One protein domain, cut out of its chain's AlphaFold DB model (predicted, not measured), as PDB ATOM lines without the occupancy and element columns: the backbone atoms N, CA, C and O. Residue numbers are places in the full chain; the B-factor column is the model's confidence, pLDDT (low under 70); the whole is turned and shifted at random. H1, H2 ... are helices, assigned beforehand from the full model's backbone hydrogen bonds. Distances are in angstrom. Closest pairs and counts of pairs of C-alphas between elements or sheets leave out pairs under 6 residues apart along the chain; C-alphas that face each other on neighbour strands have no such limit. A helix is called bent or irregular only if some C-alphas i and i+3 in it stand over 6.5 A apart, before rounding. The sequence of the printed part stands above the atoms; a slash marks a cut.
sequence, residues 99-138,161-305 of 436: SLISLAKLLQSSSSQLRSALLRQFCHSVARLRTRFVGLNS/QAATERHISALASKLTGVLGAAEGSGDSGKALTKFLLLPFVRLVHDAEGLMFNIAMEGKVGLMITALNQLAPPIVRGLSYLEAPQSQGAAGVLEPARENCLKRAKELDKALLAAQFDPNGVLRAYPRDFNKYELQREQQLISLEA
ATOM      1  N   SER A  99     359.180 288.513 381.451       92.75
ATOM      2  CA  SER A  99     358.161 288.221 380.439       92.75
ATOM      3  C   SER A  99     358.604 287.166 379.416       92.75
ATOM      4  O   SER A  99     357.753 286.458 378.877       92.75
ATOM      5  N   LEU A 100     359.914 287.013 379.176       93.88
ATOM      6  CA  LEU A 100     360.478 286.020 378.256       93.88
ATOM      7  C   LEU A 100     360.287 284.591 378.779       93.88
ATOM      8  O   LEU A 100     360.003 283.673 378.009       93.88
ATOM      9  N   ILE A 101     360.399 284.405 380.097       93.31
ATOM     10  CA  ILE A 101     360.188 283.106 380.748       93.31
ATOM     11  C   ILE A 101     358.706 282.729 380.665       93.31
ATOM     12  O   ILE A 101     358.360 281.597 380.318       93.31
ATOM     13  N   SER A 102     357.819 283.688 380.932       93.00
ATOM     14  CA  SER A 102     356.371 283.497 380.800       93.00
ATOM     15  C   SER A 102     355.959 283.225 379.350       93.00
ATOM     16  O   SER A 102     355.148 282.332 379.106       93.00
ATOM     17  N   LEU A 103     356.589 283.892 378.375       94.31
ATOM     18  CA  LEU A 103     356.380 283.632 376.950       94.31
ATOM     19  C   LEU A 103     356.753 282.192 376.573       94.31
ATOM     20  O   LEU A 103     356.018 281.558 375.822       94.31
ATOM     21  N   ALA A 104     357.850 281.648 377.111       94.12
ATOM     22  CA  ALA A 104     358.245 280.263 376.851       94.12
ATOM     23  C   ALA A 104     357.168 279.271 377.314       94.12
ATOM     24  O   ALA A 104     356.787 278.370 376.563       94.12
ATOM     25  N   LYS A 105     356.638 279.475 378.527       94.75
ATOM     26  CA  LYS A 105     355.547 278.662 379.084       94.75
ATOM     27  C   LYS A 105     354.272 278.798 378.254       94.75
ATOM     28  O   LYS A 105     353.650 277.790 377.927       94.75
ATOM     29  N   LEU A 106     353.920 280.023 377.863       94.06
ATOM     30  CA  LEU A 106     352.743 280.286 377.040       94.06
ATOM     31  C   LEU A 106     352.863 279.612 375.669       94.06
ATOM     32  O   LEU A 106     351.924 278.960 375.223       94.06
ATOM     33  N   LEU A 107     354.022 279.690 375.011       95.12
ATOM     34  CA  LEU A 107     354.258 279.006 373.738       95.12
ATOM     35  C   LEU A 107     354.140 277.484 373.875       95.12
ATOM     36  O   LEU A 107     353.606 276.841 372.974       95.12
ATOM     37  N   GLN A 108     354.581 276.896 374.989       94.75
ATOM     38  CA  GLN A 108     354.453 275.456 375.228       94.75
ATOM     39  C   GLN A 108     352.986 275.021 375.366       94.75
ATOM     40  O   GLN A 108     352.599 274.026 374.754       94.75
ATOM     41  N   SER A 109     352.155 275.772 376.093       93.69
ATOM     42  CA  SER A 109     350.756 275.400 376.366       93.69
ATOM     43  C   SER A 109     349.743 275.847 375.303       93.69
ATOM     44  O   SER A 109     348.616 275.357 375.283       93.69
ATOM     45  N   SER A 110     350.123 276.762 374.409       93.75
ATOM     46  CA  SER A 110     349.203 277.385 373.447       93.75
ATOM     47  C   SER A 110     348.892 276.535 372.209       93.75
ATOM     48  O   SER A 110     349.655 275.653 371.815       93.75
ATOM     49  N   SER A 111     347.787 276.868 371.532       94.25
ATOM     50  CA  SER A 111     347.429 276.305 370.224       94.25
ATOM     51  C   SER A 111     348.421 276.719 369.125       94.25
ATOM     52  O   SER A 111     349.116 277.729 369.245       94.25
ATOM     53  N   SER A 112     348.472 275.970 368.016       91.50
ATOM     54  CA  SER A 112     349.364 276.276 366.877       91.50
ATOM     55  C   SER A 112     349.168 277.701 366.330       91.50
ATOM     56  O   SER A 112     350.139 278.419 366.097       91.50
ATOM     57  N   GLN A 113     347.912 278.143 366.209       91.81
ATOM     58  CA  GLN A 113     347.573 279.486 365.729       91.81
ATOM     59  C   GLN A 113     348.010 280.582 366.708       91.81
ATOM     60  O   GLN A 113     348.527 281.616 366.295       91.81
ATOM     61  N   LEU A 114     347.840 280.352 368.014       93.06
ATOM     62  CA  LEU A 114     348.265 281.316 369.026       93.06
ATOM     63  C   LEU A 114     349.792 281.391 369.109       93.06
ATOM     64  O   LEU A 114     350.342 282.480 369.236       93.06
ATOM     65  N   ARG A 115     350.494 280.261 368.954       94.38
ATOM     66  CA  ARG A 115     351.963 280.227 368.897       94.38
ATOM     67  C   ARG A 115     352.502 281.110 367.774       94.38
ATOM     68  O   ARG A 115     353.366 281.939 368.037       94.38
ATOM     69  N   SER A 116     351.989 280.975 366.551       91.62
ATOM     70  CA  SER A 116     352.448 281.806 365.429       91.62
ATOM     71  C   SER A 116     352.105 283.286 365.628       91.62
ATOM     72  O   SER A 116     352.961 284.141 365.403       91.62
ATOM     73  N   ALA A 117     350.910 283.601 366.137       91.94
ATOM     74  CA  ALA A 117     350.520 284.972 366.463       91.94
ATOM     75  C   ALA A 117     351.422 285.607 367.540       91.94
ATOM     76  O   ALA A 117     351.832 286.758 367.401       91.94
ATOM     77  N   LEU A 118     351.809 284.848 368.570       94.06
ATOM     78  CA  LEU A 118     352.741 285.298 369.607       94.06
ATOM     79  C   LEU A 118     354.155 285.538 369.065       94.06
ATOM     80  O   LEU A 118     354.789 286.514 369.460       94.06
ATOM     81  N   LEU A 119     354.650 284.703 368.143       94.62
ATOM     82  CA  LEU A 119     355.945 284.938 367.489       94.62
ATOM     83  C   LEU A 119     355.931 286.221 366.651       94.62
ATOM     84  O   LEU A 119     356.866 287.015 366.719       94.62
ATOM     85  N   ARG A 120     354.843 286.469 365.914       91.06
ATOM     86  CA  ARG A 120     354.651 287.719 365.164       91.06
ATOM     87  C   ARG A 120     354.629 288.917 366.105       91.06
ATOM     88  O   ARG A 120     355.342 289.890 365.872       91.06
ATOM     89  N   GLN A 121     353.873 288.827 367.198       94.31
ATOM     90  CA  GLN A 121     353.826 289.869 368.218       94.31
ATOM     91  C   GLN A 121     355.193 290.105 368.869       94.31
ATOM     92  O   GLN A 121     355.541 291.251 369.143       94.31
ATOM     93  N   PHE A 122     355.997 289.060 369.078       94.81
ATOM     94  CA  PHE A 122     357.375 289.202 369.543       94.81
ATOM     95  C   PHE A 122     358.220 289.999 368.539       94.81
ATOM     96  O   PHE A 122     358.833 290.993 368.925       94.81
ATOM     97  N   CYS A 123     358.193 289.640 367.249       92.31
ATOM     98  CA  CYS A 123     358.894 290.391 366.202       92.31
ATOM     99  C   CYS A 123     358.455 291.857 366.163       92.31
ATOM    100  O   CYS A 123     359.290 292.760 366.134       92.31
ATOM    101  N   HIS A 124     357.146 292.103 366.205       90.44
ATOM    102  CA  HIS A 124     356.603 293.456 366.205       90.44
ATOM    103  C   HIS A 124     357.021 294.241 367.455       90.44
ATOM    104  O   HIS A 124     357.426 295.394 367.347       90.44
ATOM    105  N   SER A 125     357.011 293.608 368.631       92.50
ATOM    106  CA  SER A 125     357.439 294.227 369.892       92.50
ATOM    107  C   SER A 125     358.911 294.629 369.850       92.50
ATOM    108  O   SER A 125     359.236 295.751 370.223       92.50
ATOM    109  N   VAL A 126     359.785 293.754 369.341       91.00
ATOM    110  CA  VAL A 126     361.223 294.028 369.182       91.00
ATOM    111  C   VAL A 126     361.473 295.144 368.165       91.00
ATOM    112  O   VAL A 126     362.242 296.067 368.441       91.00
ATOM    113  N   ALA A 127     360.789 295.110 367.015       86.06
ATOM    114  CA  ALA A 127     360.864 296.173 366.011       86.06
ATOM    115  C   ALA A 127     360.371 297.520 366.560       86.06
ATOM    116  O   ALA A 127     360.819 298.568 366.090       86.06
ATOM    117  N   ARG A 128     359.488 297.486 367.574       86.00
ATOM    118  CA  ARG A 128     358.915 298.673 368.204       86.00
ATOM    119  C   ARG A 128     359.657 299.238 369.415       86.00
ATOM    120  O   ARG A 128     359.200 300.214 370.017       86.00
ATOM    121  N   LEU A 129     360.806 298.673 369.769       85.88
ATOM    122  CA  LEU A 129     361.609 299.183 370.876       85.88
ATOM    123  C   LEU A 129     362.204 300.552 370.519       85.88
ATOM    124  O   LEU A 129     362.928 300.694 369.533       85.88
ATOM    125  N   ARG A 130     361.898 301.567 371.339       80.88
ATOM    126  CA  ARG A 130     362.345 302.956 371.127       80.88
ATOM    127  C   ARG A 130     363.782 303.160 371.591       80.88
ATOM    128  O   ARG A 130     364.545 303.919 370.997       80.88
ATOM    129  N   THR A 131     364.145 302.485 372.670       80.31
ATOM    130  CA  THR A 131     365.496 302.498 373.235       80.31
ATOM    131  C   THR A 131     366.507 301.848 372.302       80.31
ATOM    132  O   THR A 131     366.226 300.833 371.679       80.31
ATOM    133  N   ARG A 132     367.721 302.397 372.226       77.12
ATOM    134  CA  ARG A 132     368.843 301.786 371.498       77.12
ATOM    135  C   ARG A 132     369.889 301.296 372.489       77.12
ATOM    136  O   ARG A 132     370.036 301.861 373.570       77.12
ATOM    137  N   PHE A 133     370.644 300.272 372.109       76.75
ATOM    138  CA  PHE A 133     371.825 299.892 372.873       76.75
ATOM    139  C   PHE A 133     372.925 300.937 372.676       76.75
ATOM    140  O   PHE A 133     373.341 301.222 371.554       76.75
ATOM    141  N   VAL A 134     373.384 301.517 373.779       73.94
ATOM    142  CA  VAL A 134     374.414 302.559 373.803       73.94
ATOM    143  C   VAL A 134     375.793 301.927 373.941       73.94
ATOM    144  O   VAL A 134     375.956 300.944 374.658       73.94
ATOM    145  N   GLY A 135     376.794 302.489 373.258       65.56
ATOM    146  CA  GLY A 135     378.171 301.979 373.291       65.56
ATOM    147  C   GLY A 135     378.397 300.726 372.435       65.56
ATOM    148  O   GLY A 135     379.521 300.241 372.337       65.56
ATOM    149  N   LEU A 136     377.356 300.222 371.764       68.81
ATOM    150  CA  LEU A 136     377.493 299.225 370.711       68.81
ATOM    151  C   LEU A 136     377.563 299.955 369.367       68.81
ATOM    152  O   LEU A 136     376.559 300.475 368.881       68.81
ATOM    153  N   ASN A 137     378.750 299.998 368.753       56.16
ATOM    154  CA  ASN A 137     378.866 300.419 367.355       56.16
ATOM    155  C   ASN A 137     377.893 299.574 366.528       56.16
ATOM    156  O   ASN A 137     377.849 298.357 366.720       56.16
ATOM    157  N   SER A 138     377.125 300.210 365.636       50.78
ATOM    158  CA  SER A 138     376.072 299.613 364.804       50.78
ATOM    159  C   SER A 138     376.624 298.528 363.869       50.78
ATOM    160  O   SER A 138     376.743 298.694 362.660       50.78
ATOM    161  N   GLN A 161     368.883 273.937 361.392       89.94
ATOM    162  CA  GLN A 161     368.342 273.860 362.743       89.94
ATOM    163  C   GLN A 161     369.445 273.559 363.768       89.94
ATOM    164  O   GLN A 161     369.616 274.322 364.720       89.94
ATOM    165  N   ALA A 162     370.261 272.528 363.532       90.06
ATOM    166  CA  ALA A 162     371.358 272.159 364.424       90.06
ATOM    167  C   ALA A 162     372.393 273.288 364.584       90.06
ATOM    168  O   ALA A 162     372.914 273.519 365.677       90.06
ATOM    169  N   ALA A 163     372.695 274.034 363.515       90.06
ATOM    170  CA  ALA A 163     373.571 275.203 363.591       90.06
ATOM    171  C   ALA A 163     372.984 276.308 364.486       90.06
ATOM    172  O   ALA A 163     373.714 276.921 365.270       90.06
ATOM    173  N   THR A 164     371.671 276.527 364.410       92.12
ATOM    174  CA  THR A 164     370.965 277.512 365.240       92.12
ATOM    175  C   THR A 164     370.950 277.090 366.710       92.12
ATOM    176  O   THR A 164     371.271 277.898 367.575       92.12
ATOM    177  N   GLU A 165     370.687 275.817 367.010       94.38
ATOM    178  CA  GLU A 165     370.732 275.270 368.377       94.38
ATOM    179  C   GLU A 165     372.125 275.381 369.012       94.38
ATOM    180  O   GLU A 165     372.260 275.767 370.179       94.38
ATOM    181  N   ARG A 166     373.185 275.127 368.231       93.94
ATOM    182  CA  ARG A 166     374.569 275.373 368.671       93.94
ATOM    183  C   ARG A 166     374.804 276.849 368.971       93.94
ATOM    184  O   ARG A 166     375.483 277.163 369.944       93.94
ATOM    185  N   HIS A 167     374.249 277.754 368.164       94.00
ATOM    186  CA  HIS A 167     374.385 279.190 368.394       94.00
ATOM    187  C   HIS A 167     373.649 279.645 369.663       94.00
ATOM    188  O   HIS A 167     374.231 280.393 370.450       94.00
ATOM    189  N   ILE A 168     372.438 279.131 369.916       95.88
ATOM    190  CA  ILE A 168     371.693 279.341 371.169       95.88
ATOM    191  C   ILE A 168     372.551 278.900 372.362       95.88
ATOM    192  O   ILE A 168     372.816 279.695 373.262       95.88
ATOM    193  N   SER A 169     373.062 277.667 372.322       96.50
ATOM    194  CA  SER A 169     373.883 277.094 373.400       96.50
ATOM    195  C   SER A 169     375.181 277.891 373.618       96.50
ATOM    196  O   SER A 169     375.622 278.123 374.748       96.50
ATOM    197  N   ALA A 170     375.798 278.373 372.535       95.94
ATOM    198  CA  ALA A 170     376.999 279.200 372.593       95.94
ATOM    199  C   ALA A 170     376.731 280.586 373.204       95.94
ATOM    200  O   ALA A 170     377.557 281.085 373.966       95.94
ATOM    201  N   LEU A 171     375.594 281.222 372.907       95.62
ATOM    202  CA  LEU A 171     375.217 282.487 373.549       95.62
ATOM    203  C   LEU A 171     374.845 282.286 375.021       95.62
ATOM    204  O   LEU A 171     375.305 283.054 375.863       95.62
ATOM    205  N   ALA A 172     374.099 281.228 375.347       96.31
ATOM    206  CA  ALA A 172     373.729 280.898 376.722       96.31
ATOM    207  C   ALA A 172     374.963 280.645 377.604       96.31
ATOM    208  O   ALA A 172     375.061 281.178 378.711       96.31
ATOM    209  N   SER A 173     375.947 279.896 377.097       96.06
ATOM    210  CA  SER A 173     377.208 279.654 377.812       96.06
ATOM    211  C   SER A 173     378.047 280.925 377.981       96.06
ATOM    212  O   SER A 173     378.587 281.144 379.061       96.06
ATOM    213  N   LYS A 174     378.107 281.811 376.976       96.75
ATOM    214  CA  LYS A 174     378.777 283.120 377.103       96.75
ATOM    215  C   LYS A 174     378.106 284.016 378.140       96.75
ATOM    216  O   LYS A 174     378.805 284.602 378.959       96.75
ATOM    217  N   LEU A 175     376.775 284.109 378.120       95.31
ATOM    218  CA  LEU A 175     376.011 284.874 379.108       95.31
ATOM    219  C   LEU A 175     376.263 284.334 380.517       95.31
ATOM    220  O   LEU A 175     376.629 285.090 381.409       95.31
ATOM    221  N   THR A 176     376.161 283.017 380.692       94.38
ATOM    222  CA  THR A 176     376.432 282.358 381.978       94.38
ATOM    223  C   THR A 176     377.878 282.573 382.428       94.38
ATOM    224  O   THR A 176     378.113 282.816 383.603       94.38
ATOM    225  N   GLY A 177     378.849 282.554 381.510       93.12
ATOM    226  CA  GLY A 177     380.254 282.829 381.817       93.12
ATOM    227  C   GLY A 177     380.506 284.269 382.269       93.12
ATOM    228  O   GLY A 177     381.234 284.484 383.234       93.12
ATOM    229  N   VAL A 178     379.874 285.255 381.621       93.69
ATOM    230  CA  VAL A 178     379.951 286.667 382.040       93.69
ATOM    231  C   VAL A 178     379.334 286.858 383.427       93.69
ATOM    232  O   VAL A 178     379.910 287.546 384.264       93.69
ATOM    233  N   LEU A 179     378.199 286.215 383.703       92.38
ATOM    234  CA  LEU A 179     377.555 286.291 385.016       92.38
ATOM    235  C   LEU A 179     378.359 285.564 386.091       92.38
ATOM    236  O   LEU A 179     378.566 286.128 387.156       92.38
ATOM    237  N   GLY A 180     378.883 284.374 385.801       90.88
ATOM    238  CA  GLY A 180     379.740 283.632 386.725       90.88
ATOM    239  C   GLY A 180     381.019 284.397 387.078       90.88
ATOM    240  O   GLY A 180     381.450 284.387 388.229       90.88
ATOM    241  N   ALA A 181     381.591 285.135 386.121       89.38
ATOM    242  CA  ALA A 181     382.726 286.021 386.379       89.38
ATOM    243  C   ALA A 181     382.364 287.198 387.306       89.38
ATOM    244  O   ALA A 181     383.201 287.626 388.098       89.38
ATOM    245  N   ALA A 182     381.130 287.706 387.235       89.12
ATOM    246  CA  ALA A 182     380.638 288.731 388.153       89.12
ATOM    247  C   ALA A 182     380.303 288.158 389.545       89.12
ATOM    248  O   ALA A 182     380.637 288.775 390.553       89.12
ATOM    249  N   GLU A 183     379.688 286.973 389.607       87.88
ATOM    250  CA  GLU A 183     379.294 286.275 390.845       87.88
ATOM    251  C   GLU A 183     380.492 285.851 391.708       87.88
ATOM    252  O   GLU A 183     380.360 285.742 392.923       87.88
ATOM    253  N   GLY A 184     381.679 285.677 391.118       80.00
ATOM    254  CA  GLY A 184     382.921 285.447 391.865       80.00
ATOM    255  C   GLY A 184     383.395 286.643 392.707       80.00
ATOM    256  O   GLY A 184     384.385 286.528 393.428       80.00
ATOM    257  N   SER A 185     382.722 287.795 392.612       80.38
ATOM    258  CA  SER A 185     382.982 288.991 393.415       80.38
ATOM    259  C   SER A 185     381.984 289.114 394.569       80.38
ATOM    260  O   SER A 185     380.809 288.797 394.408       80.38
ATOM    261  N   GLY A 186     382.426 289.649 395.713       76.81
ATOM    262  CA  GLY A 186     381.554 289.908 396.868       76.81
ATOM    263  C   GLY A 186     380.380 290.859 396.582       76.81
ATOM    264  O   GLY A 186     379.364 290.762 397.258       76.81
ATOM    265  N   ASP A 187     380.489 291.704 395.544       83.75
ATOM    266  CA  ASP A 187     379.424 292.593 395.053       83.75
ATOM    267  C   ASP A 187     379.136 292.312 393.562       83.75
ATOM    268  O   ASP A 187     379.571 293.057 392.673       83.75
ATOM    269  N   SER A 188     378.414 291.230 393.259       82.62
ATOM    270  CA  SER A 188     378.189 290.756 391.880       82.62
ATOM    271  C   SER A 188     377.571 291.808 390.946       82.62
ATOM    272  O   SER A 188     378.028 291.973 389.812       82.62
ATOM    273  N   GLY A 189     376.597 292.591 391.424       81.31
ATOM    274  CA  GLY A 189     375.980 293.677 390.651       81.31
ATOM    275  C   GLY A 189     376.963 294.797 390.299       81.31
ATOM    276  O   GLY A 189     377.056 295.233 389.146       81.31
ATOM    277  N   LYS A 190     377.785 295.201 391.270       88.50
ATOM    278  CA  LYS A 190     378.824 296.220 391.084       88.50
ATOM    279  C   LYS A 190     379.919 295.731 390.139       88.50
ATOM    280  O   LYS A 190     380.354 296.489 389.276       88.50
ATOM    281  N   ALA A 191     380.344 294.474 390.266       86.62
ATOM    282  CA  ALA A 191     381.345 293.866 389.395       86.62
ATOM    283  C   ALA A 191     380.850 293.754 387.944       86.62
ATOM    284  O   ALA A 191     381.565 294.160 387.023       86.62
ATOM    285  N   LEU A 192     379.611 293.284 387.747       87.88
ATOM    286  CA  LEU A 192     378.975 293.225 386.430       87.88
ATOM    287  C   LEU A 192     378.934 294.615 385.796       87.88
ATOM    288  O   LEU A 192     379.401 294.808 384.677       87.88
ATOM    289  N   THR A 193     378.434 295.596 386.539       87.50
ATOM    290  CA  THR A 193     378.210 296.955 386.042       87.50
ATOM    291  C   THR A 193     379.512 297.703 385.750       87.50
ATOM    292  O   THR A 193     379.598 298.445 384.775       87.50
ATOM    293  N   LYS A 194     380.550 297.481 386.560       87.38
ATOM    294  CA  LYS A 194     381.838 298.167 386.423       87.38
ATOM    295  C   LYS A 194     382.747 297.556 385.356       87.38
ATOM    296  O   LYS A 194     383.433 298.296 384.659       87.38
ATOM    297  N   PHE A 195     382.787 296.227 385.243       87.31
ATOM    298  CA  PHE A 195     383.795 295.537 384.423       87.31
ATOM    299  C   PHE A 195     383.221 294.772 383.232       87.31
ATOM    300  O   PHE A 195     383.931 294.535 382.259       87.31
ATOM    301  N   LEU A 196     381.953 294.367 383.297       91.25
ATOM    302  CA  LEU A 196     381.362 293.409 382.360       91.25
ATOM    303  C   LEU A 196     380.081 293.923 381.690       91.25
ATOM    304  O   LEU A 196     379.436 293.178 380.950       91.25
ATOM    305  N   LEU A 197     379.750 295.204 381.873       91.19
ATOM    306  CA  LEU A 197     378.538 295.819 381.341       91.19
ATOM    307  C   LEU A 197     378.490 295.757 379.812       91.19
ATOM    308  O   LEU A 197     377.512 295.267 379.259       91.19
ATOM    309  N   LEU A 198     379.545 296.191 379.118       90.69
ATOM    310  CA  LEU A 198     379.583 296.157 377.649       90.69
ATOM    311  C   LEU A 198     379.522 294.724 377.081       90.69
ATOM    312  O   LEU A 198     378.700 294.486 376.191       90.69
ATOM    313  N   PRO A 199     380.309 293.746 377.583       91.31
ATOM    314  CA  PRO A 199     380.153 292.342 377.202       91.31
ATOM    315  C   PRO A 199     378.734 291.807 377.410       91.31
ATOM    316  O   PRO A 199     378.193 291.166 376.511       91.31
ATOM    317  N   PHE A 200     378.120 292.092 378.561       94.25
ATOM    318  CA  PHE A 200     376.761 291.653 378.862       94.25
ATOM    319  C   PHE A 200     375.741 292.279 377.904       94.25
ATOM    320  O   PHE A 200     374.988 291.558 377.253       94.25
ATOM    321  N   VAL A 201     375.773 293.604 377.737       93.00
ATOM    322  CA  VAL A 201     374.873 294.350 376.842       93.00
ATOM    323  C   VAL A 201     374.981 293.850 375.399       93.00
ATOM    324  O   VAL A 201     373.967 293.666 374.726       93.00
ATOM    325  N   ARG A 202     376.198 293.556 374.930       92.94
ATOM    326  CA  ARG A 202     376.420 292.972 373.603       92.94
ATOM    327  C   ARG A 202     375.786 291.589 373.461       92.94
ATOM    328  O   ARG A 202     375.162 291.315 372.442       92.94
ATOM    329  N   LEU A 203     375.934 290.725 374.463       93.94
ATOM    330  CA  LEU A 203     375.337 289.389 374.438       93.94
ATOM    331  C   LEU A 203     373.807 289.437 374.498       93.94
ATOM    332  O   LEU A 203     373.162 288.639 373.826       93.94
ATOM    333  N   VAL A 204     373.228 290.380 375.251       94.81
ATOM    334  CA  VAL A 204     371.775 290.615 375.271       94.81
ATOM    335  C   VAL A 204     371.284 291.046 373.890       94.81
ATOM    336  O   VAL A 204     370.319 290.477 373.388       94.81
ATOM    337  N   HIS A 205     371.975 291.986 373.241       93.12
ATOM    338  CA  HIS A 205     371.661 292.402 371.872       93.12
ATOM    339  C   HIS A 205     371.745 291.232 370.872       93.12
ATOM    340  O   HIS A 205     370.836 291.040 370.064       93.12
ATOM    341  N   ASP A 206     372.803 290.418 370.942       93.00
ATOM    342  CA  ASP A 206     372.976 289.262 370.053       93.00
ATOM    343  C   ASP A 206     371.900 288.182 370.301       93.00
ATOM    344  O   ASP A 206     371.396 287.579 369.350       93.00
ATOM    345  N   ALA A 207     371.507 287.961 371.560       94.94
ATOM    346  CA  ALA A 207     370.431 287.043 371.929       94.94
ATOM    347  C   ALA A 207     369.059 287.536 371.446       94.94
ATOM    348  O   ALA A 207     368.282 286.747 370.908       94.94
ATOM    349  N   GLU A 208     368.773 288.830 371.591       94.38
ATOM    350  CA  GLU A 208     367.549 289.452 371.084       94.38
ATOM    351  C   GLU A 208     367.449 289.309 369.559       94.38
ATOM    352  O   GLU A 208     366.428 288.843 369.052       94.38
ATOM    353  N   GLY A 209     368.534 289.601 368.832       92.00
ATOM    354  CA  GLY A 209     368.599 289.422 367.381       92.00
ATOM    355  C   GLY A 209     368.435 287.961 366.947       92.00
ATOM    356  O   GLY A 209     367.751 287.678 365.963       92.00
ATOM    357  N   LEU A 210     369.011 287.010 367.690       93.81
ATOM    358  CA  LEU A 210     368.825 285.583 367.423       93.81
ATOM    359  C   LEU A 210     367.365 285.152 367.623       93.81
ATOM    360  O   LEU A 210     366.803 284.498 366.746       93.81
ATOM    361  N   MET A 211     366.742 285.539 368.740       95.31
ATOM    362  CA  MET A 211     365.331 285.242 369.016       95.31
ATOM    363  C   MET A 211     364.406 285.887 367.981       95.31
ATOM    364  O   MET A 211     363.464 285.247 367.523       95.31
ATOM    365  N   PHE A 212     364.705 287.116 367.553       93.50
ATOM    366  CA  PHE A 212     363.977 287.798 366.485       93.50
ATOM    367  C   PHE A 212     364.039 287.016 365.168       93.50
ATOM    368  O   PHE A 212     363.009 286.773 364.546       93.50
ATOM    369  N   ASN A 213     365.225 286.548 364.770       92.00
ATOM    370  CA  ASN A 213     365.384 285.748 363.554       92.00
ATOM    371  C   ASN A 213     364.626 284.414 363.634       92.00
ATOM    372  O   ASN A 213     363.947 284.038 362.682       92.00
ATOM    373  N   ILE A 214     364.684 283.723 364.775       93.75
ATOM    374  CA  ILE A 214     363.945 282.468 364.989       93.75
ATOM    375  C   ILE A 214     362.429 282.701 364.910       93.75
ATOM    376  O   ILE A 214     361.713 281.919 364.281       93.75
ATOM    377  N   ALA A 215     361.940 283.780 365.526       92.88
ATOM    378  CA  ALA A 215     360.530 284.149 365.490       92.88
ATOM    379  C   ALA A 215     360.073 284.514 364.067       92.88
ATOM    380  O   ALA A 215     358.997 284.087 363.648       92.88
ATOM    381  N   MET A 216     360.917 285.201 363.291       89.00
ATOM    382  CA  MET A 216     360.678 285.498 361.874       89.00
ATOM    383  C   MET A 216     360.600 284.253 360.989       89.00
ATOM    384  O   MET A 216     359.864 284.247 360.006       89.00
ATOM    385  N   GLU A 217     361.343 283.198 361.321       89.06
ATOM    386  CA  GLU A 217     361.253 281.905 360.635       89.06
ATOM    387  C   GLU A 217     360.029 281.079 361.069       89.06
ATOM    388  O   GLU A 217     359.767 280.028 360.490       89.06
ATOM    389  N   GLY A 218     359.286 281.511 362.096       88.81
ATOM    390  CA  GLY A 218     358.117 280.793 362.613       88.81
ATOM    391  C   GLY A 218     358.454 279.482 363.334       88.81
ATOM    392  O   GLY A 218     357.567 278.665 363.593       88.81
ATOM    393  N   LYS A 219     359.727 279.248 363.682       91.62
ATOM    394  CA  LYS A 219     360.192 277.992 364.292       91.62
ATOM    395  C   LYS A 219     359.925 277.973 365.796       91.62
ATOM    396  O   LYS A 219     360.808 278.247 366.608       91.62
ATOM    397  N   VAL A 220     358.704 277.594 366.175       93.81
ATOM    398  CA  VAL A 220     358.249 277.579 367.579       93.81
ATOM    399  C   VAL A 220     359.146 276.723 368.480       93.81
ATOM    400  O   VAL A 220     359.509 277.166 369.566       93.81
ATOM    401  N   GLY A 221     359.540 275.525 368.033       95.06
ATOM    402  CA  GLY A 221     360.401 274.632 368.820       95.06
ATOM    403  C   GLY A 221     361.750 275.272 369.161       95.06
ATOM    404  O   GLY A 221     362.156 275.276 370.320       95.06
ATOM    405  N   LEU A 222     362.392 275.908 368.174       95.12
ATOM    406  CA  LEU A 222     363.635 276.650 368.391       95.12
ATOM    407  C   LEU A 222     363.436 277.867 369.289       95.12
ATOM    408  O   LEU A 222     364.300 278.136 370.117       95.12
ATOM    409  N   MET A 223     362.317 278.586 369.158       96.94
ATOM    410  CA  MET A 223     362.031 279.737 370.016       96.94
ATOM    411  C   MET A 223     361.880 279.308 371.476       96.94
ATOM    412  O   MET A 223     362.432 279.951 372.363       96.94
ATOM    413  N   ILE A 224     361.183 278.199 371.737       96.56
ATOM    414  CA  ILE A 224     361.043 277.648 373.091       96.56
ATOM    415  C   ILE A 224     362.418 277.270 373.654       96.56
ATOM    416  O   ILE A 224     362.741 277.652 374.777       96.56
ATOM    417  N   THR A 225     363.251 276.574 372.874       96.75
ATOM    418  CA  THR A 225     364.623 276.228 373.280       96.75
ATOM    419  C   THR A 225     365.461 277.477 373.556       96.75
ATOM    420  O   THR A 225     366.150 277.539 374.575       96.75
ATOM    421  N   ALA A 226     365.372 278.493 372.692       96.81
ATOM    422  CA  ALA A 226     366.068 279.763 372.854       96.81
ATOM    423  C   ALA A 226     365.644 280.477 374.140       96.81
ATOM    424  O   ALA A 226     366.504 280.842 374.935       96.81
ATOM    425  N   LEU A 227     364.341 280.618 374.388       96.50
ATOM    426  CA  LEU A 227     363.830 281.263 375.596       96.50
ATOM    427  C   LEU A 227     364.224 280.488 376.859       96.50
ATOM    428  O   LEU A 227     364.690 281.096 377.818       96.50
ATOM    429  N   ASN A 228     364.124 279.157 376.854       96.81
ATOM    430  CA  ASN A 228     364.491 278.336 378.009       96.81
ATOM    431  C   ASN A 228     365.985 278.436 378.363       96.81
ATOM    432  O   ASN A 228     366.330 278.373 379.541       96.81
ATOM    433  N   GLN A 229     366.874 278.588 377.374       97.00
ATOM    434  CA  GLN A 229     368.321 278.667 377.612       97.00
ATOM    435  C   GLN A 229     368.836 280.100 377.818       97.00
ATOM    436  O   GLN A 229     369.745 280.314 378.618       97.00
ATOM    437  N   LEU A 230     368.287 281.081 377.096       97.00
ATOM    438  CA  LEU A 230     368.780 282.463 377.089       97.00
ATOM    439  C   LEU A 230     368.064 283.349 378.107       97.00
ATOM    440  O   LEU A 230     368.708 284.217 378.694       97.00
ATOM    441  N   ALA A 231     366.763 283.152 378.354       95.31
ATOM    442  CA  ALA A 231     366.024 284.027 379.262       95.31
ATOM    443  C   ALA A 231     366.546 283.967 380.709       95.31
ATOM    444  O   ALA A 231     366.761 285.037 381.274       95.31
ATOM    445  N   PRO A 232     366.833 282.794 381.317       95.44
ATOM    446  CA  PRO A 232     367.308 282.752 382.701       95.44
ATOM    447  C   PRO A 232     368.582 283.576 382.968       95.44
ATOM    448  O   PRO A 232     368.560 284.391 383.896       95.44
ATOM    449  N   PRO A 233     369.678 283.448 382.187       95.81
ATOM    450  CA  PRO A 233     370.847 284.292 382.406       95.81
ATOM    451  C   PRO A 233     370.585 285.765 382.047       95.81
ATOM    452  O   PRO A 233     371.094 286.643 382.737       95.81
ATOM    453  N   ILE A 234     369.758 286.079 381.040       96.50
ATOM    454  CA  ILE A 234     369.397 287.478 380.735       96.50
ATOM    455  C   ILE A 234     368.685 288.126 381.927       96.50
ATOM    456  O   ILE A 234     369.115 289.181 382.385       96.50
ATOM    457  N   VAL A 235     367.650 287.478 382.468       95.69
ATOM    458  CA  VAL A 235     366.875 287.978 383.615       95.69
ATOM    459  C   VAL A 235     367.768 288.174 384.833       95.69
ATOM    460  O   VAL A 235     367.707 289.213 385.484       95.69
ATOM    461  N   ARG A 236     368.651 287.208 385.113       93.81
ATOM    462  CA  ARG A 236     369.605 287.315 386.221       93.81
ATOM    463  C   ARG A 236     370.588 288.474 386.038       93.81
ATOM    464  O   ARG A 236     370.873 289.200 386.980       93.81
ATOM    465  N   GLY A 237     371.117 288.664 384.834       93.50
ATOM    466  CA  GLY A 237     372.015 289.785 384.567       93.50
ATOM    467  C   GLY A 237     371.315 291.136 384.674       93.50
ATOM    468  O   GLY A 237     371.863 292.067 385.255       93.50
ATOM    469  N   LEU A 238     370.080 291.241 384.181       94.62
ATOM    470  CA  LEU A 238     369.285 292.462 384.294       94.62
ATOM    471  C   LEU A 238     368.918 292.775 385.750       94.62
ATOM    472  O   LEU A 238     368.988 293.938 386.140       94.62
ATOM    473  N   SER A 239     368.604 291.770 386.573       93.31
ATOM    474  CA  SER A 239     368.358 291.990 388.002       93.31
ATOM    475  C   SER A 239     369.621 292.449 388.740       93.31
ATOM    476  O   SER A 239     369.543 293.342 389.582       93.31
ATOM    477  N   TYR A 240     370.802 291.937 388.373       92.62
ATOM    478  CA  TYR A 240     372.075 292.467 388.871       92.62
ATOM    479  C   TYR A 240     372.301 293.921 388.456       92.62
ATOM    480  O   TYR A 240     372.764 294.709 389.275       92.62
ATOM    481  N   LEU A 241     371.954 294.313 387.227       91.88
ATOM    482  CA  LEU A 241     372.058 295.711 386.795       91.88
ATOM    483  C   LEU A 241     371.051 296.635 387.501       91.88
ATOM    484  O   LEU A 241     371.346 297.813 387.689       91.88
ATOM    485  N   GLU A 242     369.878 296.130 387.885       92.44
ATOM    486  CA  GLU A 242     368.859 296.898 388.613       92.44
ATOM    487  C   GLU A 242     369.170 297.049 390.112       92.44
ATOM    488  O   GLU A 242     368.686 297.988 390.748       92.44
ATOM    489  N   ALA A 243     370.001 296.167 390.675       88.88
ATOM    490  CA  ALA A 243     370.346 296.183 392.092       88.88
ATOM    491  C   ALA A 243     370.901 297.556 392.547       88.88
ATOM    492  O   ALA A 243     371.705 298.160 391.833       88.88
ATOM    493  N   PRO A 244     370.568 298.035 393.764       86.06
ATOM    494  CA  PRO A 244     371.029 299.340 394.256       86.06
ATOM    495  C   PRO A 244     372.556 299.503 394.238       86.06
ATOM    496  O   PRO A 244     373.074 300.575 393.947       86.06
ATOM    497  N   GLN A 245     373.286 298.413 394.483       86.06
ATOM    498  CA  GLN A 245     374.756 298.363 394.497       86.06
ATOM    499  C   GLN A 245     375.391 298.639 393.122       86.06
ATOM    500  O   GLN A 245     376.572 298.976 393.034       86.06
ATOM    501  N   SER A 246     374.613 298.475 392.054       84.44
ATOM    502  CA  SER A 246     375.026 298.699 390.671       84.44
ATOM    503  C   SER A 246     374.867 300.155 390.244       84.44
ATOM    504  O   SER A 246     375.426 300.551 389.221       84.44
ATOM    505  N   GLN A 247     374.128 300.970 391.005       86.19
ATOM    506  CA  GLN A 247     373.894 302.378 390.690       86.19
ATOM    507  C   GLN A 247     375.181 303.203 390.831       86.19
ATOM    508  O   GLN A 247     375.888 303.107 391.832       86.19
ATOM    509  N   GLY A 248     375.522 303.982 389.800       81.94
ATOM    510  CA  GLY A 248     376.756 304.775 389.748       81.94
ATOM    511  C   GLY A 248     378.048 303.967 389.548       81.94
ATOM    512  O   GLY A 248     379.113 304.557 389.356       81.94
ATOM    513  N   ALA A 249     377.994 302.630 389.563       81.88
ATOM    514  CA  ALA A 249     379.176 301.779 389.455       81.88
ATOM    515  C   ALA A 249     379.809 301.792 388.052       81.88
ATOM    516  O   ALA A 249     381.006 301.520 387.925       81.88
ATOM    517  N   ALA A 250     379.030 302.107 387.011       77.50
ATOM    518  CA  ALA A 250     379.482 302.112 385.622       77.50
ATOM    519  C   ALA A 250     380.227 303.405 385.244       77.50
ATOM    520  O   ALA A 250     380.872 303.460 384.193       77.50
ATOM    521  N   GLY A 251     380.127 304.458 386.066       85.94
ATOM    522  CA  GLY A 251     380.697 305.776 385.787       85.94
ATOM    523  C   GLY A 251     380.255 306.316 384.422       85.94
ATOM    524  O   GLY A 251     379.094 306.645 384.211       85.94
ATOM    525  N   VAL A 252     381.179 306.373 383.462       84.75
ATOM    526  CA  VAL A 252     380.904 306.862 382.096       84.75
ATOM    527  C   VAL A 252     379.913 305.960 381.340       84.75
ATOM    528  O   VAL A 252     379.234 306.416 380.423       84.75
ATOM    529  N   LEU A 253     379.793 304.686 381.727       85.00
ATOM    530  CA  LEU A 253     378.897 303.715 381.091       85.00
ATOM    531  C   LEU A 253     377.501 303.644 381.737       85.00
ATOM    532  O   LEU A 253     376.695 302.799 381.344       85.00
ATOM    533  N   GLU A 254     377.170 304.533 382.680       86.88
ATOM    534  CA  GLU A 254     375.826 304.614 383.279       86.88
ATOM    535  C   GLU A 254     374.703 304.724 382.228       86.88
ATOM    536  O   GLU A 254     373.746 303.947 382.316       86.88
ATOM    537  N   PRO A 255     374.836 305.533 381.152       86.69
ATOM    538  CA  PRO A 255     373.824 305.584 380.098       86.69
ATOM    539  C   PRO A 255     373.606 304.236 379.397       86.69
ATOM    540  O   PRO A 255     372.506 303.959 378.920       86.69
ATOM    541  N   ALA A 256     374.631 303.381 379.316       86.19
ATOM    542  CA  ALA A 256     374.502 302.050 378.727       86.19
ATOM    543  C   ALA A 256     373.727 301.095 379.644       86.19
ATOM    544  O   ALA A 256     372.879 300.347 379.155       86.19
ATOM    545  N   ARG A 257     373.949 301.166 380.967       91.38
ATOM    546  CA  ARG A 257     373.154 300.406 381.945       91.38
ATOM    547  C   ARG A 257     371.690 300.830 381.894       91.38
ATOM    548  O   ARG A 257     370.811 299.982 381.757       91.38
ATOM    549  N   GLU A 258     371.436 302.133 381.977       90.75
ATOM    550  CA  GLU A 258     370.083 302.690 381.989       90.75
ATOM    551  C   GLU A 258     369.314 302.346 380.715       90.75
ATOM    552  O   GLU A 258     368.182 301.872 380.797       90.75
ATOM    553  N   ASN A 259     369.933 302.495 379.538       89.75
ATOM    554  CA  ASN A 259     369.279 302.130 378.281       89.75
ATOM    555  C   ASN A 259     369.031 300.626 378.158       89.75
ATOM    556  O   ASN A 259     367.986 300.237 377.643       89.75
ATOM    557  N   CYS A 260     369.938 299.776 378.651       91.62
ATOM    558  CA  CYS A 260     369.724 298.329 378.664       91.62
ATOM    559  C   CYS A 260     368.521 297.940 379.541       91.62
ATOM    560  O   CYS A 260     367.635 297.219 379.079       91.62
ATOM    561  N   LEU A 261     368.435 298.478 380.763       93.12
ATOM    562  CA  LEU A 261     367.304 298.244 381.668       93.12
ATOM    563  C   LEU A 261     365.995 298.812 381.112       93.12
ATOM    564  O   LEU A 261     364.959 298.149 381.158       93.12
ATOM    565  N   LYS A 262     366.031 300.026 380.555       92.81
ATOM    566  CA  LYS A 262     364.861 300.658 379.940       92.81
ATOM    567  C   LYS A 262     364.357 299.842 378.750       92.81
ATOM    568  O   LYS A 262     363.155 299.615 378.654       92.81
ATOM    569  N   ARG A 263     365.257 299.333 377.901       91.94
ATOM    570  CA  ARG A 263     364.908 298.449 376.780       91.94
ATOM    571  C   ARG A 263     364.262 297.152 377.243       91.94
ATOM    572  O   ARG A 263     363.239 296.760 376.690       91.94
ATOM    573  N   ALA A 264     364.817 296.519 378.276       93.81
ATOM    574  CA  ALA A 264     364.230 295.316 378.853       93.81
ATOM    575  C   ALA A 264     362.806 295.574 379.372       93.81
ATOM    576  O   ALA A 264     361.898 294.815 379.052       93.81
ATOM    577  N   LYS A 265     362.585 296.692 380.079       93.62
ATOM    578  CA  LYS A 265     361.258 297.089 380.582       93.62
ATOM    579  C   LYS A 265     360.269 297.433 379.463       93.62
ATOM    580  O   LYS A 265     359.090 297.103 379.566       93.62
ATOM    581  N   GLU A 266     360.727 298.083 378.390       92.81
ATOM    582  CA  GLU A 266     359.911 298.344 377.192       92.81
ATOM    583  C   GLU A 266     359.450 297.035 376.539       92.81
ATOM    584  O   GLU A 266     358.264 296.890 376.230       92.81
ATOM    585  N   LEU A 267     360.365 296.072 376.392       93.94
ATOM    586  CA  LEU A 267     360.048 294.753 375.856       93.94
ATOM    587  C   LEU A 267     359.104 293.985 376.786       93.94
ATOM    588  O   LEU A 267     358.091 293.469 376.322       93.94
ATOM    589  N   ASP A 268     359.375 293.964 378.093       94.06
ATOM    590  CA  ASP A 268     358.516 293.298 379.076       94.06
ATOM    591  C   ASP A 268     357.096 293.833 379.049       94.06
ATOM    592  O   ASP A 268     356.148 293.054 379.029       94.06
ATOM    593  N   LYS A 269     356.932 295.158 378.995       92.81
ATOM    594  CA  LYS A 269     355.610 295.778 378.914       92.81
ATOM    595  C   LYS A 269     354.846 295.304 377.676       92.81
ATOM    596  O   LYS A 269     353.664 294.982 377.779       92.81
ATOM    597  N   ALA A 270     355.507 295.256 376.519       92.38
ATOM    598  CA  ALA A 270     354.889 294.811 375.271       92.38
ATOM    599  C   ALA A 270     354.529 293.314 375.302       92.38
ATOM    600  O   ALA A 270     353.448 292.922 374.854       92.38
ATOM    601  N   LEU A 271     355.409 292.484 375.867       94.06
ATOM    602  CA  LEU A 271     355.200 291.044 375.970       94.06
ATOM    603  C   LEU A 271     354.146 290.684 377.020       94.06
ATOM    604  O   LEU A 271     353.306 289.836 376.745       94.06
ATOM    605  N   LEU A 272     354.131 291.337 378.181       93.62
ATOM    606  CA  LEU A 272     353.116 291.108 379.213       93.62
ATOM    607  C   LEU A 272     351.727 291.542 378.743       93.62
ATOM    608  O   LEU A 272     350.767 290.809 378.963       93.62
ATOM    609  N   ALA A 273     351.613 292.669 378.034       90.44
ATOM    610  CA  ALA A 273     350.343 293.091 377.441       90.44
ATOM    611  C   ALA A 273     349.797 292.043 376.453       90.44
ATOM    612  O   ALA A 273     348.610 291.726 376.473       90.44
ATOM    613  N   ALA A 274     350.672 291.455 375.633       90.12
ATOM    614  CA  ALA A 274     350.304 290.381 374.713       90.12
ATOM    615  C   ALA A 274     349.913 289.077 375.426       90.12
ATOM    616  O   ALA A 274     349.014 288.369 374.982       90.12
ATOM    617  N   GLN A 275     350.596 288.749 376.524       92.25
ATOM    618  CA  GLN A 275     350.315 287.552 377.318       92.25
ATOM    619  C   GLN A 275     349.012 287.677 378.118       92.25
ATOM    620  O   GLN A 275     348.368 286.665 378.377       92.25
ATOM    621  N   PHE A 276     348.618 288.900 378.485       92.12
ATOM    622  CA  PHE A 276     347.372 289.175 379.197       92.12
ATOM    623  C   PHE A 276     346.131 289.008 378.306       92.12
ATOM    624  O   PHE A 276     345.122 288.480 378.765       92.12
ATOM    625  N   ASP A 277     346.210 289.396 377.026       93.31
ATOM    626  CA  ASP A 277     345.117 289.233 376.056       93.31
ATOM    627  C   ASP A 277     345.538 288.398 374.825       93.31
ATOM    628  O   ASP A 277     345.732 288.929 373.724       93.31
ATOM    629  N   PRO A 278     345.653 287.062 374.967       90.38
ATOM    630  CA  PRO A 278     346.046 286.187 373.862       90.38
ATOM    631  C   PRO A 278     345.016 286.174 372.721       90.38
ATOM    632  O   PRO A 278     345.369 285.977 371.556       90.38
ATOM    633  N   ASN A 279     343.738 286.418 373.027       89.94
ATOM    634  CA  ASN A 279     342.685 286.506 372.019       89.94
ATOM    635  C   ASN A 279     342.806 287.797 371.198       89.94
ATOM    636  O   ASN A 279     342.608 287.771 369.982       89.94
ATOM    637  N   GLY A 280     343.174 288.911 371.836       89.88
ATOM    638  CA  GLY A 280     343.539 290.153 371.162       89.88
ATOM    639  C   GLY A 280     344.737 289.972 370.231       89.88
ATOM    640  O   GLY A 280     344.691 290.422 369.086       89.88
ATOM    641  N   VAL A 281     345.761 289.226 370.660       90.75
ATOM    642  CA  VAL A 281     346.937 288.903 369.826       90.75
ATOM    643  C   VAL A 281     346.545 288.120 368.571       90.75
ATOM    644  O   VAL A 281     346.989 288.464 367.477       90.75
ATOM    645  N   LEU A 282     345.675 287.112 368.688       88.88
ATOM    646  CA  LEU A 282     345.182 286.350 367.532       88.88
ATOM    647  C   LEU A 282     344.473 287.237 366.498       88.88
ATOM    648  O   LEU A 282     344.644 287.040 365.295       88.88
ATOM    649  N   ARG A 283     343.695 288.222 366.961       88.12
ATOM    650  CA  ARG A 283     342.982 289.167 366.088       88.12
ATOM    651  C   ARG A 283     343.916 290.205 365.472       88.12
ATOM    652  O   ARG A 283     343.718 290.583 364.322       88.12
ATOM    653  N   ALA A 284     344.915 290.661 366.226       86.50
ATOM    654  CA  ALA A 284     345.869 291.672 365.782       86.50
ATOM    655  C   ALA A 284     346.900 291.122 364.781       86.50
ATOM    656  O   ALA A 284     347.313 291.843 363.876       86.50
ATOM    657  N   TYR A 285     347.275 289.842 364.898       88.75
ATOM    658  CA  TYR A 285     348.318 289.220 364.071       88.75
ATOM    659  C   TYR A 285     347.830 287.979 363.308       88.75
ATOM    660  O   TYR A 285     348.378 286.887 363.492       88.75
ATOM    661  N   PRO A 286     346.841 288.117 362.401       82.12
ATOM    662  CA  PRO A 286     346.274 286.984 361.672       82.12
ATOM    663  C   PRO A 286     347.213 286.432 360.587       82.12
ATOM    664  O   PRO A 286     347.156 285.240 360.279       82.12
ATOM    665  N   ARG A 287     348.127 287.253 360.045       84.38
ATOM    666  CA  ARG A 287     349.071 286.877 358.974       84.38
ATOM    667  C   ARG A 287     350.530 287.125 359.348       84.38
ATOM    668  O   ARG A 287     350.805 287.935 360.229       84.38
ATOM    669  N   ASP A 288     351.443 286.455 358.650       78.50
ATOM    670  CA  ASP A 288     352.884 286.676 358.794       78.50
ATOM    671  C   ASP A 288     353.307 288.050 358.260       78.50
ATOM    672  O   ASP A 288     352.734 288.565 357.295       78.50
ATOM    673  N   PHE A 289     354.331 288.627 358.890       73.50
ATOM    674  CA  PHE A 289     354.904 289.901 358.474       73.50
ATOM    675  C   PHE A 289     355.793 289.745 357.251       73.50
ATOM    676  O   PHE A 289     356.653 288.862 357.188       73.50
ATOM    677  N   ASN A 290     355.666 290.681 356.312       75.12
ATOM    678  CA  ASN A 290     356.686 290.841 355.285       75.12
ATOM    679  C   ASN A 290     357.903 291.578 355.878       75.12
ATOM    680  O   ASN A 290     357.746 292.468 356.714       75.12
ATOM    681  N   LYS A 291     359.124 291.269 355.419       74.25
ATOM    682  CA  LYS A 291     360.358 291.927 355.905       74.25
ATOM    683  C   LYS A 291     360.269 293.459 355.827       74.25
ATOM    684  O   LYS A 291     360.729 294.155 356.726       74.25
ATOM    685  N   TYR A 292     359.616 293.971 354.785       76.62
ATOM    686  CA  TYR A 292     359.398 295.402 354.569       76.62
ATOM    687  C   TYR A 292     358.459 296.052 355.595       76.62
ATOM    688  O   TYR A 292     358.608 297.236 355.880       76.62
ATOM    689  N   GLU A 293     357.500 295.311 356.154       77.62
ATOM    690  CA  GLU A 293     356.558 295.843 357.148       77.62
ATOM    691  C   GLU A 293     357.269 296.081 358.478       77.62
ATOM    692  O   GLU A 293     357.146 297.154 359.055       77.62
ATOM    693  N   LEU A 294     358.110 295.139 358.908       77.75
ATOM    694  CA  LEU A 294     358.926 295.309 360.112       77.75
ATOM    695  C   LEU A 294     359.980 296.406 359.946       77.75
ATOM    696  O   LEU A 294     360.201 297.193 360.864       77.75
ATOM    697  N   GLN A 295     360.589 296.507 358.762       79.19
ATOM    698  CA  GLN A 295     361.520 297.595 358.469       79.19
ATOM    699  C   GLN A 295     360.815 298.959 358.475       79.19
ATOM    700  O   GLN A 295     361.366 299.929 358.993       79.19
ATOM    701  N   ARG A 296     359.585 299.035 357.948       78.44
ATOM    702  CA  ARG A 296     358.755 300.244 358.010       78.44
ATOM    703  C   ARG A 296     358.453 300.630 359.457       78.44
ATOM    704  O   ARG A 296     358.616 301.793 359.794       78.44
ATOM    705  N   GLU A 297     358.063 299.688 360.312       78.50
ATOM    706  CA  GLU A 297     357.815 299.963 361.738       78.50
ATOM    707  C   GLU A 297     359.060 300.526 362.439       78.50
ATOM    708  O   GLU A 297     358.990 301.525 363.157       78.50
ATOM    709  N   GLN A 298     360.231 299.952 362.156       76.25
ATOM    710  CA  GLN A 298     361.499 300.432 362.705       76.25
ATOM    711  C   GLN A 298     361.853 301.853 362.217       76.25
ATOM    712  O   GLN A 298     362.415 302.665 362.964       76.25
ATOM    713  N   GLN A 299     361.504 302.179 360.968       77.12
ATOM    714  CA  GLN A 299     361.642 303.526 360.410       77.12
ATOM    715  C   GLN A 299     360.650 304.508 361.038       77.12
ATOM    716  O   GLN A 299     361.056 305.605 361.411       77.12
ATOM    717  N   LEU A 300     359.386 304.114 361.214       74.75
ATOM    718  CA  LEU A 300     358.354 304.951 361.830       74.75
ATOM    719  C   LEU A 300     358.743 305.367 363.244       74.75
ATOM    720  O   LEU A 300     358.618 306.534 363.591       74.75
ATOM    721  N   ILE A 301     359.325 304.463 364.027       73.88
ATOM    722  CA  ILE A 301     359.803 304.811 365.370       73.88
ATOM    723  C   ILE A 301     361.014 305.725 365.339       73.88
ATOM    724  O   ILE A 301     361.139 306.609 366.181       73.88
ATOM    725  N   SER A 302     361.894 305.552 364.354       71.06
ATOM    726  CA  SER A 302     363.016 306.473 364.169       71.06
ATOM    727  C   SER A 302     362.550 307.887 363.795       71.06
ATOM    728  O   SER A 302     363.272 308.835 364.086       71.06
ATOM    729  N   LEU A 303     361.365 308.021 363.186       64.31
ATOM    730  CA  LEU A 303     360.724 309.297 362.846       64.31
ATOM    731  C   LEU A 303     359.883 309.870 364.003       64.31
ATOM    732  O   LEU A 303     359.856 311.082 364.192       64.31
ATOM    733  N   GLU A 304     359.212 309.018 364.784       63.06
ATOM    734  CA  GLU A 304     358.396 309.403 365.950       63.06
ATOM    735  C   GLU A 304     359.264 309.793 367.159       63.06
ATOM    736  O   GLU A 304     358.850 310.594 367.999       63.06
ATOM    737  N   ALA A 305     360.494 309.274 367.231       58.16
ATOM    738  CA  ALA A 305     361.518 309.726 368.163       58.16
ATOM    739  C   ALA A 305     361.983 311.143 367.778       58.16
ATOM    740  O   ALA A 305     363.026 311.328 367.153       58.16
TER     741      ALA A 305
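AT A GLANCE: This is residues 99 to 138 and 161 to 305 of the 436 residues of an uncharacterized protein of Eimeria maxima (UniProt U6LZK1). Long helices pack together as a bundle of H1, H2, H3, H4b, H5a, H5b and H6, partly aligned and partly crossed, with H4a across one end and H1 and H2 toward the other. H7 and H8 each pack on H2. The printed part has 185 residues, with eight named helices, H1 to H8 in order, and no named strand: all helix. It is compact, with a radius of gyration of the C-alphas of 16.7 A and spans of 49 by 38 by 30 A.

IN THESE COORDINATES: H1, residues 99 to 109, begins with C-alpha 99 at (358.161, 288.221, 380.439). H2 is residues 112 to 127; H3, residues 161 to 183, is 32.6 A long. H4, residues 188 to 216, and H5, residues 220 to 242, were each assigned as one helix by hydrogen bonds but are bent: C-alphas 195 and 198 are 8.0 A apart, C-alphas 229 and 232 6.6 A. Their arms are H4a to 195, H4b from 198, H5a to 229 and H5b from 232. H6, residues 251 to 276, 37.8 A, is irregular: C-alphas 252 and 255 are 7.5 A apart. H7 is residues 278 to 284; H8, residues 291 to 304, ends at (358.396, 309.403, 365.950).

HOW THE PARTS SIT: H1 touches H5a, closest C-alphas Ala 104 and Ile 224, 5.4 A. H1 and H2 form a hairpin, only just touching with 3 pairs of C-alphas within 8 A, closest Leu 107 and Arg 115, 5.5 A. H3 touches H5a at a shallow tilt of 18 degrees, closest C-alphas Ile 168 and Ala 226, 5.9 A. H4a is about perpendicular to H5b, 80 degrees, and touches it, closest C-alphas Gly 189 and Tyr 240, 4.5 A. H6 touches H2 with residues 267 to 274 alone, closest C-alphas Ala 270 and Ser 125, 6.0 A. H7 touches H2, closest C-alphas Leu 282 and Ala 117, 5.6 A. H8 touches H2 with residues 294 to 298 alone, closest C-alphas Gln 298 and Ala 127, 5.4 A. Each O i to N i+4 pair is within hydrogen-bond range in H1, H2, H3, H4a, H4b, H5a, H5b, H7 and H8; in H6, 20 of 22 are.

THE WHOLE: The C-alphas farthest apart, Gly 186 and Arg 287, are 50.0 A apart. Residues 139 to 160 are not printed, a 27.0 A gap between C-alphas 138 and 161. Of the links printed whole, none is long. Residues 135 to 138 and 303 to 305 have pLDDT under 70.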